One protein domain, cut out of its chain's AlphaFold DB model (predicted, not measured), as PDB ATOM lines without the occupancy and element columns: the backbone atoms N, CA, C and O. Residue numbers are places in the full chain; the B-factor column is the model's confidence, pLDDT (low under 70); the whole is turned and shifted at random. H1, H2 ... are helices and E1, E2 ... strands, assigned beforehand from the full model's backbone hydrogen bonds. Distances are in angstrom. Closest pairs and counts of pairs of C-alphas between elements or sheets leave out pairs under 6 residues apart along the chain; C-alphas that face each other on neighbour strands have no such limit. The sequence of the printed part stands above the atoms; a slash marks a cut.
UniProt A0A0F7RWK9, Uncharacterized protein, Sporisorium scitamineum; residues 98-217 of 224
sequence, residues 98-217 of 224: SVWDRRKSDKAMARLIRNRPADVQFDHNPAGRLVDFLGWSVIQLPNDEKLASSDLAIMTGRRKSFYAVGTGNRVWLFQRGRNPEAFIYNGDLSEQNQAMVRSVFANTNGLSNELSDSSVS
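What this domain is: This is residues 98 to 217 of the 224 residues of an uncharacterized protein of Sporisorium scitamineum (UniProt A0A0F7RWK9). A strongly twisted sheet of five strands has H2 over one face and the first part of H3 slantwise over the other, while residues 205 to 217 of H3 stick out as a free arm. H1 packs on H2 with residues 112 to 113 and only grazes the sheet. The printed part has 120 residues, with three named helices and five named strands in the order H1 E1 E2 H2 E3 E4 E5 H3; the class is mixed, helices and strands. The mixed sheet has the order E1 E2 E3 E4 E5, with E2 and E3 parallel and the other neighbours antiparallel. The whole is compact, with a radius of gyration of the C-alphas of 15.4 A and spans of 52 by 37 by 27 A.

How they stand to each other: H1, residues 98 to 114, touches H2, residues 145 to 157, with residues 112 to 113 alone; the closest C-alphas, of Leu 112 and Ser 149, are 4.8 A apart, at a steep tilt of 67 degrees. The hairpin of E1, residues 130 to 133, and E2, residues 136 to 140, has N 131 and O 138 within hydrogen-bond range at 2.9 A. E2, H2 and E3, residues 162 to 165, form a strand-helix-strand unit, two parallel neighbour strands with a helix between, and its crossover is right-handed; N 165 and O 139 are 2.8 A apart. H2 is on the sheet at a height of 9.1 A, over E3. E3, E4, residues 171 to 176, and E5, residues 183 to 186, form a meander, each strand the antiparallel neighbour of the one before, with N 164 and O 172 at 2.8 A and N 175 and O 184 at 2.8 A. H3, residues 191 to 217, is on the opposite face from H2, at a height of 11.4 A; its closest C-alphas to E4, of Gln 194 and Val 171, are 5.8 A apart. Every O i to N i+4 pair is within hydrogen-bond range in H1 and H2, and 17 of 23 are in H3.

Where its parts are: H1 begins at C-alpha 98, (309.471, 343.804, 139.648), and is 24.3 A long. H2 is 18.0 A long and E4 16.4 A. H3 is 39.8 A long, has a kink of 25 degrees near residue 198, and ends at C-alpha 217, (285.033, 382.504, 137.332).

The domain as a whole: The C-alphas farthest apart, of Asn 179 and Ser 217, are 54.1 A apart. The printed part has no cut, and the link from H1 to E1, 15 residues, is long. The pLDDT is under 70 at residues 120 to 127, 180 to 181 and 203 to 217.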
ATOM      1  N   SER A  98     309.178 342.820 140.699       79.00
ATOM      2  CA  SER A  98     309.471 343.804 139.648       79.00
ATOM      3  C   SER A  98     309.906 343.175 138.319       79.00
ATOM      4  O   SER A  98     309.474 343.604 137.251       79.00
ATOM      5  N   VAL A  99     310.719 342.116 138.359       79.12
ATOM      6  CA  VAL A  99     311.157 341.385 137.159       79.12
ATOM      7  C   VAL A  99     309.990 340.615 136.545       79.12
ATOM      8  O   VAL A  99     309.888 340.506 135.321       79.12
ATOM      9  N   TRP A 100     309.094 340.081 137.374       81.62
ATOM     10  CA  TRP A 100     307.914 339.369 136.897       81.62
ATOM     11  C   TRP A 100     306.898 340.306 136.235       81.62
ATOM     12  O   TRP A 100     306.416 340.005 135.140       81.62
ATOM     13  N   ASP A 101     306.638 341.463 136.842       84.00
ATOM     14  CA  ASP A 101     305.740 342.486 136.297       84.00
ATOM     15  C   ASP A 101     306.276 343.050 134.978       84.00
ATOM     16  O   ASP A 101     305.534 343.156 133.996       84.00
ATOM     17  N   ARG A 102     307.594 343.272 134.896       83.94
ATOM     18  CA  ARG A 102     308.278 343.637 133.649       83.94
ATOM     19  C   ARG A 102     308.053 342.590 132.556       83.94
ATOM     20  O   ARG A 102     307.571 342.918 131.475       83.94
ATOM     21  N   ARG A 103     308.293 341.307 132.849       85.06
ATOM     22  CA  ARG A 103     308.082 340.214 131.878       85.06
ATOM     23  C   ARG A 103     306.635 340.117 131.401       85.06
ATOM     24  O   ARG A 103     306.397 339.860 130.223       85.06
ATOM     25  N   LYS A 104     305.660 340.297 132.296       86.88
ATOM     26  CA  LYS A 104     304.237 340.313 131.923       86.88
ATOM     27  C   LYS A 104     303.913 341.474 130.995       86.88
ATOM     28  O   LYS A 104     303.241 341.271 129.988       86.88
ATOM     29  N   SER A 105     304.404 342.657 131.339       86.56
ATOM     30  CA  SER A 105     304.208 343.879 130.572       86.56
ATOM     31  C   SER A 105     304.849 343.775 129.176       86.56
ATOM     32  O   SER A 105     304.190 344.073 128.182       86.56
ATOM     33  N   ASP A 106     306.055 343.211 129.062       87.62
ATOM     34  CA  ASP A 106     306.695 342.955 127.759       87.62
ATOM     35  C   ASP A 106     305.935 341.919 126.933       87.62
ATOM     36  O   ASP A 106     305.737 342.088 125.731       87.62
ATOM     37  N   LYS A 107     305.437 340.861 127.583       88.81
ATOM     38  CA  LYS A 107     304.594 339.863 126.922       88.81
ATOM     39  C   LYS A 107     303.283 340.470 126.413       88.81
ATOM     40  O   LYS A 107     302.815 340.064 125.353       88.81
ATOM     41  N   ALA A 108     302.691 341.412 127.146       88.69
ATOM     42  CA  ALA A 108     301.497 342.131 126.711       88.69
ATOM     43  C   ALA A 108     301.797 343.019 125.495       88.69
ATOM     44  O   ALA A 108     301.095 342.924 124.492       88.69
ATOM     45  N   MET A 109     302.893 343.784 125.525       91.69
ATOM     46  CA  MET A 109     303.316 344.595 124.379       91.69
ATOM     47  C   MET A 109     303.598 343.742 123.134       91.69
ATOM     48  O   MET A 109     303.132 344.050 122.039       91.69
ATOM     49  N   ALA A 110     304.286 342.611 123.294       90.19
ATOM     50  CA  ALA A 110     304.543 341.687 122.191       90.19
ATOM     51  C   ALA A 110     303.247 341.124 121.577       90.19
ATOM     52  O   ALA A 110     303.181 340.914 120.364       90.19
ATOM     53  N   ARG A 111     302.203 340.896 122.391       89.88
ATOM     54  CA  ARG A 111     300.876 340.494 121.893       89.88
ATOM     55  C   ARG A 111     300.216 341.601 121.090       89.88
ATOM     56  O   ARG A 111     299.761 341.312 119.989       89.88
ATOM     57  N   LEU A 112     300.235 342.839 121.588       89.88
ATOM     58  CA  LEU A 112     299.706 343.994 120.860       89.88
ATOM     59  C   LEU A 112     300.340 344.095 119.474       89.88
ATOM     60  O   LEU A 112     299.638 344.122 118.477       89.88
ATOM     61  N   ILE A 113     301.671 344.042 119.413       88.50
ATOM     62  CA  ILE A 113     302.448 344.117 118.169       88.50
ATOM     63  C   ILE A 113     302.109 342.969 117.206       88.50
ATOM     64  O   ILE A 113     302.017 343.190 115.996       88.50
ATOM     65  N   ARG A 114     301.932 341.748 117.724       88.31
ATOM     66  CA  ARG A 114     301.585 340.566 116.921       88.31
ATOM     67  C   ARG A 114     300.156 340.625 116.384       88.31
ATOM     68  O   ARG A 114     299.916 340.168 115.275       88.31
ATOM     69  N   ASN A 115     299.234 341.174 117.166       86.62
ATOM     70  CA  ASN A 115     297.815 341.274 116.834       86.62
ATOM     71  C   ASN A 115     297.487 342.570 116.078       86.62
ATOM     72  O   ASN A 115     296.324 342.983 116.049       86.62
ATOM     73  N   ARG A 116     298.495 343.246 115.512       84.75
ATOM     74  CA  ARG A 116     298.281 344.477 114.753       84.75
ATOM     75  C   ARG A 116     297.495 344.186 113.481       84.75
ATOM     76  O   ARG A 116     297.876 343.277 112.742       84.75
ATOM     77  N   PRO A 117     296.429 344.952 113.213       84.06
ATOM     78  CA  PRO A 117     295.772 344.890 111.921       84.06
ATOM     79  C   PRO A 117     296.768 345.290 110.823       84.06
ATOM     80  O   PRO A 117     297.521 346.250 110.981       84.06
ATOM     81  N   ALA A 118     296.804 344.502 109.746       77.44
ATOM     82  CA  ALA A 118     297.681 344.750 108.601       77.44
ATOM     83  C   ALA A 118     297.190 345.948 107.773       77.44
ATOM     84  O   ALA A 118     297.993 346.783 107.371       77.44
ATOM     85  N   ASP A 119     295.869 346.051 107.608       72.56
ATOM     86  CA  ASP A 119     295.197 347.190 106.996       72.56
ATOM     87  C   ASP A 119     294.518 348.011 108.083       72.56
ATOM     88  O   ASP A 119     293.560 347.563 108.721       72.56
ATOM     89  N   VAL A 120     295.021 349.222 108.303       68.75
ATOM     90  CA  VAL A 120     294.389 350.182 109.209       68.75
ATOM     91  C   VAL A 120     293.993 351.400 108.413       68.75
ATOM     92  O   VAL A 120     294.834 352.045 107.790       68.75
ATOM     93  N   GLN A 121     292.702 351.721 108.444       63.88
ATOM     94  CA  GLN A 121     292.240 353.005 107.947       63.88
ATOM     95  C   GLN A 121     292.804 354.096 108.859       63.88
ATOM     96  O   GLN A 121     292.571 354.100 110.070       63.88
ATOM     97  N   PHE A 122     293.572 355.012 108.272       61.12
ATOM     98  CA  PHE A 122     294.229 356.115 108.980       61.12
ATOM     99  C   PHE A 122     293.246 357.125 109.593       61.12
ATOM    100  O   PHE A 122     293.672 358.026 110.314       61.12
ATOM    101  N   ASP A 123     291.947 356.950 109.348       58.22
ATOM    102  CA  ASP A 123     290.867 357.798 109.850       58.22
ATOM    103  C   ASP A 123     290.666 357.667 111.368       58.22
ATOM    104  O   ASP A 123     290.103 358.561 112.004       58.22
ATOM    105  N   HIS A 124     291.175 356.597 111.993       63.12
ATOM    106  CA  HIS A 124     291.228 356.504 113.450       63.12
ATOM    107  C   HIS A 124     292.419 357.315 113.980       63.12
ATOM    108  O   HIS A 124     293.526 356.813 114.154       63.12
ATOM    109  N   ASN A 125     292.212 358.609 114.222       66.88
ATOM    110  CA  ASN A 125     293.186 359.423 114.940       66.88
ATOM    111  C   ASN A 125     293.054 359.134 116.449       66.88
ATOM    112  O   ASN A 125     291.937 359.240 116.963       66.88
ATOM    113  N   PRO A 126     294.136 358.804 117.182       65.62
ATOM    114  CA  PRO A 126     294.092 358.652 118.637       65.62
ATOM    115  C   PRO A 126     293.826 360.013 119.303       65.62
ATOM    116  O   PRO A 126     294.741 360.708 119.753       65.62
ATOM    117  N   ALA A 127     292.559 360.428 119.317       63.03
ATOM    118  CA  ALA A 127     292.124 361.734 119.788       63.03
ATOM    119  C   ALA A 127     292.512 361.929 121.262       63.03
ATOM    120  O   ALA A 127     292.162 361.120 122.120       63.03
ATOM    121  N   GLY A 128     293.273 362.991 121.539       70.81
ATOM    122  CA  GLY A 128     293.666 363.397 122.893       70.81
ATOM    123  C   GLY A 128     294.716 362.518 123.585       70.81
ATOM    124  O   GLY A 128     295.053 362.792 124.730       70.81
ATOM    125  N   ARG A 129     295.250 361.481 122.924       83.81
ATOM    126  CA  ARG A 129     296.257 360.568 123.511       83.81
ATOM    127  C   ARG A 129     297.640 360.690 122.883       83.81
ATOM    128  O   ARG A 129     298.531 359.920 123.230       83.81
ATOM    129  N   LEU A 130     297.808 361.616 121.947       89.38
ATOM    130  CA  LEU A 130     299.051 361.860 121.232       89.38
ATOM    131  C   LEU A 130     299.582 363.246 121.594       89.38
ATOM    132  O   LEU A 130     298.865 364.233 121.446       89.38
ATOM    133  N   VAL A 131     300.831 363.313 122.042       89.62
ATOM    134  CA  VAL A 131     301.525 364.563 122.365       89.62
ATOM    135  C   VAL A 131     302.915 364.523 121.746       89.62
ATOM    136  O   VAL A 131     303.568 363.484 121.773       89.62
ATOM    137  N   ASP A 132     303.385 365.638 121.199       88.44
ATOM    138  CA  ASP A 132     304.761 365.739 120.719       88.44
ATOM    139  C   ASP A 132     305.701 366.162 121.853       88.44
ATOM    140  O   ASP A 132     305.422 367.081 122.624       88.44
ATOM    141  N   PHE A 133     306.835 365.478 121.959       85.44
ATOM    142  CA  PHE A 133     307.832 365.676 123.000       85.44
ATOM    143  C   PHE A 133     309.240 365.519 122.425       85.44
ATOM    144  O   PHE A 133     309.580 364.471 121.877       85.44
ATOM    145  N   LEU A 134     310.071 366.562 122.542       84.69
ATOM    146  CA  LEU A 134     311.442 366.586 122.001       84.69
ATOM    147  C   LEU A 134     311.517 366.187 120.510       84.69
ATOM    148  O   LEU A 134     312.440 365.504 120.071       84.69
ATOM    149  N   GLY A 135     310.510 366.590 119.729       83.50
ATOM    150  CA  GLY A 135     310.399 366.274 118.302       83.50
ATOM    151  C   GLY A 135     309.939 364.846 117.989       83.50
ATOM    152  O   GLY A 135     309.915 364.467 116.818       83.50
ATOM    153  N   TRP A 136     309.609 364.036 118.998       89.19
ATOM    154  CA  TRP A 136     309.089 362.677 118.839       89.19
ATOM    155  C   TRP A 136     307.654 362.618 119.347       89.19
ATOM    156  O   TRP A 136     307.309 363.248 120.342       89.19
ATOM    157  N   SER A 137     306.812 361.825 118.695       91.81
ATOM    158  CA  SER A 137     305.442 361.652 119.168       91.81
ATOM    159  C   SER A 137     305.396 360.670 120.339       91.81
ATOM    160  O   SER A 137     306.085 359.647 120.347       91.81
ATOM    161  N   VAL A 138     304.566 360.968 121.327       93.06
ATOM    162  CA  VAL A 138     304.298 360.137 122.498       93.06
ATOM    163  C   VAL A 138     302.820 359.785 122.481       93.06
ATOM    164  O   VAL A 138     301.974 360.676 122.487       93.06
ATOM    165  N   ILE A 139     302.503 358.492 122.461       93.62
ATOM    166  CA  ILE A 139     301.129 357.994 122.504       93.62
ATOM    167  C   ILE A 139     300.839 357.305 123.836       93.62
ATOM    168  O   ILE A 139     301.608 356.451 124.277       93.62
ATOM    169  N   GLN A 140     299.718 357.640 124.465       93.44
ATOM    170  CA  GLN A 140     299.187 356.885 125.593       93.44
ATOM    171  C   GLN A 140     298.245 355.793 125.077       93.44
ATOM    172  O   GLN A 140     297.219 356.080 124.461       93.44
ATOM    173  N   LEU A 141     298.600 354.532 125.313       92.44
ATOM    174  CA  LEU A 141     297.817 353.393 124.853       92.44
ATOM    175  C   LEU A 141     296.609 353.160 125.772       92.44
ATOM    176  O   LEU A 141     296.754 353.199 126.998       92.44
ATOM    177  N   PRO A 142     295.424 352.880 125.207       90.62
ATOM    178  CA  PRO A 142     294.253 352.524 125.993       90.62
ATOM    179  C   PRO A 142     294.413 351.164 126.687       90.62
ATOM    180  O   PRO A 142     295.236 350.332 126.307       90.62
ATOM    181  N   ASN A 143     293.565 350.916 127.689       89.06
ATOM    182  CA  ASN A 143     293.503 349.625 128.381       89.06
ATOM    183  C   ASN A 143     292.962 348.494 127.488       89.06
ATOM    184  O   ASN A 143     293.251 347.326 127.740       89.06
ATOM    185  N   ASP A 144     292.159 348.833 126.475       90.12
ATOM    186  CA  ASP A 144     291.624 347.873 125.512       90.12
ATOM    187  C   ASP A 144     292.724 347.423 124.541       90.12
ATOM    188  O   ASP A 144     293.292 348.231 123.803       90.12
ATOM    189  N   GLU A 145     292.999 346.115 124.522       89.62
ATOM    190  CA  GLU A 145     294.027 345.495 123.683       89.62
ATOM    191  C   GLU A 145     293.794 345.751 122.186       89.62
ATOM    192  O   GLU A 145     294.752 345.995 121.449       89.62
ATOM    193  N   LYS A 146     292.538 345.736 121.719       88.81
ATOM    194  CA  LYS A 146     292.225 345.944 120.297       88.81
ATOM    195  C   LYS A 146     292.504 347.379 119.879       88.81
ATOM    196  O   LYS A 146     293.133 347.603 118.846       88.81
ATOM    197  N   LEU A 147     292.076 348.339 120.699       88.62
ATOM    198  CA  LEU A 147     292.321 349.758 120.443       88.62
ATOM    199  C   LEU A 147     293.814 350.082 120.540       88.62
ATOM    200  O   LEU A 147     294.342 350.753 119.662       88.62
ATOM    201  N   ALA A 148     294.518 349.547 121.540       90.50
ATOM    202  CA  ALA A 148     295.959 349.745 121.682       90.50
ATOM    203  C   ALA A 148     296.742 349.143 120.507       90.50
ATOM    204  O   ALA A 148     297.701 349.742 120.024       90.50
ATOM    205  N   SER A 149     296.318 347.976 120.017       90.75
ATOM    206  CA  SER A 149     296.892 347.350 118.826       90.75
ATOM    207  C   SER A 149     296.678 348.208 117.570       90.75
ATOM    208  O   SER A 149     297.617 348.430 116.804       90.75
ATOM    209  N   SER A 150     295.469 348.752 117.392       89.62
ATOM    210  CA  SER A 150     295.137 349.666 116.292       89.62
ATOM    211  C   SER A 150     295.957 350.960 116.351       89.62
ATOM    212  O   SER A 150     296.586 351.338 115.363       89.62
ATOM    213  N   ASP A 151     296.026 351.597 117.521       90.69
ATOM    214  CA  ASP A 151     296.819 352.807 117.762       90.69
ATOM    215  C   ASP A 151     298.302 352.582 117.428       90.69
ATOM    216  O   ASP A 151     298.927 353.393 116.739       90.69
ATOM    217  N   LEU A 152     298.869 351.449 117.855       90.62
ATOM    218  CA  LEU A 152     300.243 351.082 117.512       90.62
ATOM    219  C   LEU A 152     300.424 350.874 116.011       90.62
ATOM    220  O   LEU A 152     301.444 351.299 115.471       90.62
ATOM    221  N   ALA A 153     299.469 350.231 115.342       89.75
ATOM    222  CA  ALA A 153     299.525 350.021 113.904       89.75
ATOM    223  C   ALA A 153     299.535 351.358 113.141       89.75
ATOM    224  O   ALA A 153     300.411 351.557 112.296       89.75
ATOM    225  N   ILE A 154     298.685 352.318 113.525       89.12
ATOM    226  CA  ILE A 154     298.672 353.684 112.969       89.12
ATOM    227  C   ILE A 154     300.012 354.381 113.192       89.12
ATOM    228  O   ILE A 154     300.599 354.919 112.249       89.12
ATOM    229  N   MET A 155     300.526 354.351 114.422       90.25
ATOM    230  CA  MET A 155     301.792 355.001 114.761       90.25
ATOM    231  C   MET A 155     302.971 354.398 113.993       90.25
ATOM    232  O   MET A 155     303.808 355.138 113.474       90.25
ATOM    233  N   THR A 156     303.008 353.074 113.822       88.44
ATOM    234  CA  THR A 156     304.017 352.438 112.964       88.44
ATOM    235  C   THR A 156     303.807 352.735 111.478       88.44
ATOM    236  O   THR A 156     304.779 352.963 110.757       88.44
ATOM    237  N   GLY A 157     302.561 352.846 111.015       84.50
ATOM    238  CA  GLY A 157     302.236 353.228 109.637       84.50
ATOM    239  C   GLY A 157     302.746 354.623 109.260       84.50
ATOM    240  O   GLY A 157     303.129 354.850 108.114       84.50
ATOM    241  N   ARG A 158     302.867 355.540 110.232       85.44
ATOM    242  CA  ARG A 158     303.444 356.886 110.036       85.44
ATOM    243  C   ARG A 158     304.957 356.887 109.771       85.44
ATOM    244  O   ARG A 158     305.507 357.942 109.460       85.44
ATOM    245  N   ARG A 159     305.644 355.740 109.882       84.56
ATOM    246  CA  ARG A 159     307.084 355.567 109.578       84.56
ATOM    247  C   ARG A 159     308.015 356.547 110.322       84.56
ATOM    248  O   ARG A 159     309.082 356.898 109.807       84.56
ATOM    249  N   LYS A 160     307.638 356.969 111.533       87.94
ATOM    250  CA  LYS A 160     308.433 357.823 112.436       87.94
ATOM    251  C   LYS A 160     308.676 357.103 113.759       87.94
ATOM    252  O   LYS A 160     307.853 356.291 114.160       87.94
ATOM    253  N   SER A 161     309.791 357.398 114.425       91.50
ATOM    254  CA  SER A 161     310.038 356.917 115.789       91.50
ATOM    255  C   SER A 161     309.078 357.588 116.773       91.50
ATOM    256  O   SER A 161     308.720 358.752 116.589       91.50
ATOM    257  N   PHE A 162     308.653 356.860 117.800       93.62
ATOM    258  CA  PHE A 162     307.703 357.355 118.795       93.62
ATOM    259  C   PHE A 162     307.874 356.634 120.134       93.62
ATOM    260  O   PHE A 162     308.447 355.544 120.211       93.62
ATOM    261  N   TYR A 163     307.344 357.232 121.195       94.94
ATOM    262  CA  TYR A 163     307.201 356.589 122.495       94.94
ATOM    263  C   TYR A 163     305.764 356.119 122.692       94.94
ATOM    264  O   TYR A 163     304.824 356.826 122.337       94.94
ATOM    265  N   ALA A 164     305.587 354.949 123.294       94.38
ATOM    266  CA  ALA A 164     304.287 354.456 123.723       94.38
ATOM    267  C   ALA A 164     304.274 354.304 125.242       94.38
ATOM    268  O   ALA A 164     305.157 353.662 125.811       94.38
ATOM    269  N   VAL A 165     303.265 354.868 125.893       93.88
ATOM    270  CA  VAL A 165     303.017 354.711 127.326       93.88
ATOM    271  C   VAL A 165     301.838 353.767 127.482       93.88
ATOM    272  O   VAL A 165     300.729 354.088 127.071       93.88
ATOM    273  N   GLY A 166     302.076 352.582 128.028       89.81
ATOM    274  CA  GLY A 166     301.027 351.582 128.224       89.81
ATOM    275  C   GLY A 166     300.475 351.566 129.641       89.81
ATOM    276  O   GLY A 166     300.800 352.397 130.493       89.81
ATOM    277  N   THR A 167     299.642 350.566 129.899       78.38
ATOM    278  CA  THR A 167     299.021 350.357 131.204       78.38
ATOM    279  C   THR A 167     300.081 350.066 132.271       78.38
ATOM    280  O   THR A 167     301.017 349.293 132.059       78.38
ATOM    281  N   GLY A 168     299.983 350.749 133.414       81.12
ATOM    282  CA  GLY A 168     301.021 350.720 134.454       81.12
ATOM    283  C   GLY A 168     302.166 351.718 134.244       81.12
ATOM    284  O   GLY A 168     303.220 351.556 134.852       81.12
ATOM    285  N   ASN A 169     301.973 352.743 133.402       85.69
ATOM    286  CA  ASN A 169     302.929 353.830 133.156       85.69
ATOM    287  C   ASN A 169     304.291 353.370 132.611       85.69
ATOM    288  O   ASN A 169     305.263 354.124 132.644       85.69
ATOM    289  N   ARG A 170     304.381 352.146 132.090       89.31
ATOM    290  CA  ARG A 170     305.603 351.696 131.434       89.31
ATOM    291  C   ARG A 170     305.724 352.360 130.070       89.31
ATOM    292  O   ARG A 170     304.733 352.515 129.354       89.31
ATOM    293  N   VAL A 171     306.950 352.735 129.727       92.56
ATOM    294  CA  VAL A 171     307.270 353.400 128.468       92.56
ATOM    295  C   VAL A 171     308.040 352.444 127.569       92.56
ATOM    296  O   VAL A 171     309.000 351.804 128.000       92.56
ATOM    297  N   TRP A 172     307.633 352.382 126.307       94.44
ATOM    298  CA  TRP A 172     308.353 351.700 125.243       94.44
ATOM    299  C   TRP A 172     308.785 352.711 124.197       94.44
ATOM    300  O   TRP A 172     308.028 353.605 123.821       94.44
ATOM    301  N   LEU A 173     310.001 352.539 123.704       93.88
ATOM    302  CA  LEU A 173     310.518 353.285 122.575       93.88
ATOM    303  C   LEU A 173     310.365 352.448 121.307       93.88
ATOM    304  O   LEU A 173     310.918 351.356 121.238       93.88
ATOM    305  N   PHE A 174     309.677 352.981 120.304       93.56
ATOM    306  CA  PHE A 174     309.620 352.441 118.952       93.56
ATOM    307  C   PHE A 174     310.562 353.230 118.042       93.56
ATOM    308  O   PHE A 174     310.339 354.406 117.756       93.56
ATOM    309  N   GLN A 175     311.612 352.569 117.572       91.06
ATOM    310  CA  GLN A 175     312.558 353.104 116.603       91.06
ATOM    311  C   GLN A 175     312.293 352.506 115.230       91.06
ATOM    312  O   GLN A 175     312.133 351.292 115.070       91.06
ATOM    313  N   ARG A 176     312.298 353.366 114.215       85.00
ATOM    314  CA  ARG A 176     312.315 352.910 112.830       85.00
ATOM    315  C   ARG A 176     313.653 352.225 112.537       85.00
ATOM    316  O   ARG A 176     314.715 352.806 112.754       85.00
ATOM    317  N   GLY A 177     313.591 350.985 112.062       78.50
ATOM    318  CA  GLY A 177     314.759 350.229 111.630       78.50
ATOM    319  C   GLY A 177     315.297 350.712 110.281       78.50
ATOM    320  O   GLY A 177     314.730 351.587 109.627       78.50
ATOM    321  N   ARG A 178     316.402 350.101 109.832       77.19
ATOM    322  CA  ARG A 178     316.989 350.380 108.506       77.19
ATOM    323  C   ARG A 178     316.038 350.023 107.360       77.19
ATOM    324  O   ARG A 178     316.025 350.710 106.346       77.19
ATOM    325  N   ASN A 179     315.235 348.972 107.531       78.62
ATOM    326  CA  ASN A 179     314.118 348.690 106.638       78.62
ATOM    327  C   ASN A 179     312.945 349.617 107.029       78.62
ATOM    328  O   ASN A 179     312.534 349.579 108.191       78.62
ATOM    329  N   PRO A 180     312.403 350.434 106.104       63.66
ATOM    330  CA  PRO A 180     311.312 351.371 106.385       63.66
ATOM    331  C   PRO A 180     310.043 350.726 106.957       63.66
ATOM    332  O   PRO A 180     309.245 351.433 107.569       63.66
ATOM    333  N   GLU A 181     309.861 349.421 106.763       65.94
ATOM    334  CA  GLU A 181     308.710 348.660 107.258       65.94
ATOM    335  C   GLU A 181     308.979 347.976 108.606       65.94
ATOM    336  O   GLU A 181     308.054 347.526 109.281       65.94
ATOM    337  N   ALA A 182     310.242 347.919 109.036       75.50
ATOM    338  CA  ALA A 182     310.629 347.281 110.283       75.50
ATOM    339  C   ALA A 182     310.721 348.311 111.414       75.50
ATOM    340  O   ALA A 182     311.483 349.275 111.343       75.50
ATOM    341  N   PHE A 183     309.997 348.060 112.502       82.81
ATOM    342  CA  PHE A 183     310.154 348.782 113.762       82.81
ATOM    343  C   PHE A 183     310.841 347.896 114.791       82.81
ATOM    344  O   PHE A 183     310.470 346.735 114.973       82.81
ATOM    345  N   ILE A 184     311.812 348.473 115.491       86.88
ATOM    346  CA  ILE A 184     312.435 347.887 116.674       86.88
ATOM    347  C   ILE A 184     311.801 348.575 117.875       86.88
ATOM    348  O   ILE A 184     311.691 349.799 117.894       86.88
ATOM    349  N   TYR A 185     311.369 347.807 118.870       88.88
ATOM    350  CA  TYR A 185     310.847 348.370 120.109       88.88
ATOM    351  C   TYR A 185     311.725 347.971 121.290       88.88
ATOM    352  O   TYR A 185     312.231 346.851 121.348       88.88
ATOM    353  N   ASN A 186     311.905 348.898 122.226       87.25
ATOM    354  CA  ASN A 186     312.706 348.711 123.425       87.25
ATOM    355  C   ASN A 186     311.901 349.134 124.665       87.25
ATOM    356  O   ASN A 186     311.436 350.270 124.749       87.25
ATOM    357  N   GLY A 187     311.727 348.208 125.611       82.94
ATOM    358  CA  GLY A 187     311.061 348.436 126.900       82.94
ATOM    359  C   GLY A 187     312.024 348.669 128.069       82.94
ATOM    360  O   GLY A 187     311.575 348.688 129.218       82.94
ATOM    361  N   ASP A 188     313.321 348.803 127.782       86.00
ATOM    362  CA  ASP A 188     314.426 348.842 128.744       86.00
ATOM    363  C   ASP A 188     315.038 350.247 128.810       86.00
ATOM    364  O   ASP A 188     316.244 350.450 128.682       86.00
ATOM    365  N   LEU A 189     314.177 351.249 128.968       84.94
ATOM    366  CA  LEU A 189     314.583 352.642 129.128       84.94
ATOM    367  C   LEU A 189     315.042 352.899 130.570       84.94
ATOM    368  O   LEU A 189     314.486 352.329 131.512       84.94
ATOM    369  N   SER A 190     316.011 353.798 130.762       86.75
ATOM    370  CA  SER A 190     316.380 354.261 132.105       86.75
ATOM    371  C   SER A 190     315.170 354.886 132.808       86.75
ATOM    372  O   SER A 190     314.325 355.516 132.167       86.75
ATOM    373  N   GLU A 191     315.075 354.739 134.131       86.75
ATOM    374  CA  GLU A 191     313.949 355.290 134.902       86.75
ATOM    375  C   GLU A 191     313.797 356.804 134.722       86.75
ATOM    376  O   GLU A 191     312.676 357.300 134.624       86.75
ATOM    377  N   GLN A 192     314.913 357.529 134.588       86.19
ATOM    378  CA  GLN A 192     314.916 358.960 134.293       86.19
ATOM    379  C   GLN A 192     314.211 359.267 132.964       86.19
ATOM    380  O   GLN A 192     313.325 360.121 132.921       86.19
ATOM    381  N   ASN A 193     314.536 358.535 131.895       86.19
ATOM    382  CA  ASN A 193     313.911 358.733 130.585       86.19
ATOM    383  C   ASN A 193     312.428 358.354 130.618       86.19
ATOM    384  O   ASN A 193     311.590 359.060 130.060       86.19
ATOM    385  N   GLN A 194     312.083 357.272 131.323       89.12
ATOM    386  CA  GLN A 194     310.686 356.894 131.516       89.12
ATOM    387  C   GLN A 194     309.916 357.968 132.293       89.12
ATOM    388  O   GLN A 194     308.782 358.280 131.944       89.12
ATOM    389  N   ALA A 195     310.491 358.534 133.357       89.12
ATOM    390  CA  ALA A 195     309.868 359.607 134.136       89.12
ATOM    391  C   ALA A 195     309.638 360.864 133.285       89.12
ATOM    392  O   ALA A 195     308.552 361.441 133.321       89.12
ATOM    393  N   MET A 196     310.619 361.224 132.455       89.06
ATOM    394  CA  MET A 196     310.528 362.364 131.546       89.06
ATOM    395  C   MET A 196     309.365 362.201 130.555       89.06
ATOM    396  O   MET A 196     308.512 363.081 130.467       89.06
ATOM    397  N   VAL A 197     309.256 361.046 129.890       89.50
ATOM    398  CA  VAL A 197     308.157 360.770 128.945       89.50
ATOM    399  C   VAL A 197     306.797 360.718 129.654       89.50
ATOM    400  O   VAL A 197     305.811 361.234 129.136       89.50
ATOM    401  N   ARG A 198     306.729 360.147 130.864       90.38
ATOM    402  CA  ARG A 198     305.492 360.112 131.667       90.38
ATOM    403  C   ARG A 198     304.985 361.510 132.030       90.38
ATOM    404  O   ARG A 198     303.775 361.728 132.048       90.38
ATOM    405  N   SER A 199     305.890 362.450 132.304       88.19
ATOM    406  CA  SER A 199     305.528 363.816 132.713       88.19
ATOM    407  C   SER A 199     304.776 364.603 131.633       88.19
ATOM    408  O   SER A 199     303.998 365.500 131.955       88.19
ATOM    409  N   VAL A 200     304.933 364.217 130.362       87.00
ATOM    410  CA  VAL A 200     304.293 364.871 129.212       87.00
ATOM    411  C   VAL A 200     302.771 364.896 129.356       87.00
ATOM    412  O   VAL A 200     302.154 365.935 129.126       87.00
ATOM    413  N   PHE A 201     302.178 363.787 129.809       78.75
ATOM    414  CA  PHE A 201     300.729 363.667 130.020       78.75
ATOM    415  C   PHE A 201     300.254 364.248 131.356       78.75
ATOM    416  O   PHE A 201     299.108 364.674 131.477       78.75
ATOM    417  N   ALA A 202     301.126 364.299 132.367       77.19
ATOM    418  CA  ALA A 202     300.800 364.932 133.644       77.19
ATOM    419  C   ALA A 202     300.606 366.449 133.475       77.19
ATOM    420  O   ALA A 202     299.667 367.020 134.024       77.19
ATOM    421  N   ASN A 203     301.446 367.082 132.651       64.69
ATOM    422  CA  ASN A 203     301.386 368.524 132.413       64.69
ATOM    423  C   ASN A 203     300.229 368.930 131.483       64.69
ATOM    424  O   ASN A 203     299.639 369.992 131.667       64.69
ATOM    425  N   THR A 204     299.850 368.088 130.516       59.12
ATOM    426  CA  THR A 204     298.726 368.379 129.602       59.12
ATOM    427  C   THR A 204     297.360 368.280 130.289       59.12
ATOM    428  O   THR A 204     296.468 369.075 129.990       59.12
ATOM    429  N   ASN A 205     297.210 367.372 131.259       53.97
ATOM    430  CA  ASN A 205     295.986 367.256 132.062       53.97
ATOM    431  C   ASN A 205     295.874 368.345 133.149       53.97
ATOM    432  O   ASN A 205     294.772 368.672 133.578       53.97
ATOM    433  N   GLY A 206     296.996 368.935 133.584       46.28
ATOM    434  CA  GLY A 206     296.996 370.080 134.505       46.28
ATOM    435  C   GLY A 206     296.498 371.376 133.851       46.28
ATOM    436  O   GLY A 206     295.678 372.083 134.429       46.28
ATOM    437  N   LEU A 207     296.916 371.644 132.610       43.22
ATOM    438  CA  LEU A 207     296.534 372.854 131.861       43.22
ATOM    439  C   LEU A 207     295.055 372.892 131.437       43.22
ATOM    440  O   LEU A 207     294.469 373.965 131.313       43.22
ATOM    441  N   SER A 208     294.437 371.733 131.214       46.09
ATOM    442  CA  SER A 208     293.023 371.637 130.821       46.09
ATOM    443  C   SER A 208     292.060 371.855 131.998       46.09
ATOM    444  O   SER A 208     290.961 372.380 131.796       46.09
ATOM    445  N   ASN A 209     292.487 371.553 133.228       44.47
ATOM    446  CA  ASN A 209     291.707 371.851 134.432       44.47
ATOM    447  C   ASN A 209     291.787 373.334 134.833       44.47
ATOM    448  O   ASN A 209     290.758 373.916 135.165       44.47
ATOM    449  N   GLU A 210     292.947 373.991 134.713       44.66
ATOM    450  CA  GLU A 210     293.052 375.427 135.038       44.66
ATOM    451  C   GLU A 210     292.286 376.330 134.052       44.66
ATOM    452  O   GLU A 210     291.695 377.336 134.450       44.66
ATOM    453  N   LEU A 211     292.216 375.959 132.769       46.19
ATOM    454  CA  LEU A 211     291.428 376.710 131.783       46.19
ATOM    455  C   LEU A 211     289.911 376.519 131.966       46.19
ATOM    456  O   LEU A 211     289.139 377.451 131.710       46.19
ATOM    457  N   SER A 212     289.482 375.360 132.469       48.91
ATOM    458  CA  SER A 212     288.069 375.087 132.775       48.91
ATOM    459  C   SER A 212     287.591 375.860 134.011       48.91
ATOM    460  O   SER A 212     286.494 376.413 133.995       48.91
ATOM    461  N   ASP A 213     288.435 376.019 135.033       46.81
ATOM    462  CA  ASP A 213     288.085 376.812 136.222       46.81
ATOM    463  C   ASP A 213     288.178 378.333 135.986       46.81
ATOM    464  O   ASP A 213     287.440 379.116 136.594       46.81
ATOM    465  N   SER A 214     289.015 378.785 135.041       46.75
ATOM    466  CA  SER A 214     289.102 380.213 134.686       46.75
ATOM    467  C   SER A 214     287.875 380.740 133.921       46.75
ATOM    468  O   SER A 214     287.531 381.920 134.036       46.75
ATOM    469  N   SER A 215     287.170 379.874 133.183       48.00
ATOM    470  CA  SER A 215     286.003 380.258 132.372       48.00
ATOM    471  C   SER A 215     284.694 380.302 133.170       48.00
ATOM    472  O   SER A 215     283.801 381.079 132.831       48.00
ATOM    473  N   VAL A 216     284.599 379.578 134.290       49.94
ATOM    474  CA  VAL A 216     283.454 379.675 135.217       49.94
ATOM    475  C   VAL A 216     283.573 380.906 136.131       49.94
ATOM    476  O   VAL A 216     282.567 381.535 136.461       49.94
ATOM    477  N   SER A 217     284.794 381.329 136.475       45.81
ATOM    478  CA  SER A 217     285.033 382.504 137.332       45.81
ATOM    479  C   SER A 217     284.762 383.847 136.628       45.81
ATOM    480  O   SER A 217     284.298 384.803 137.257       45.81
TER     481      SER A 217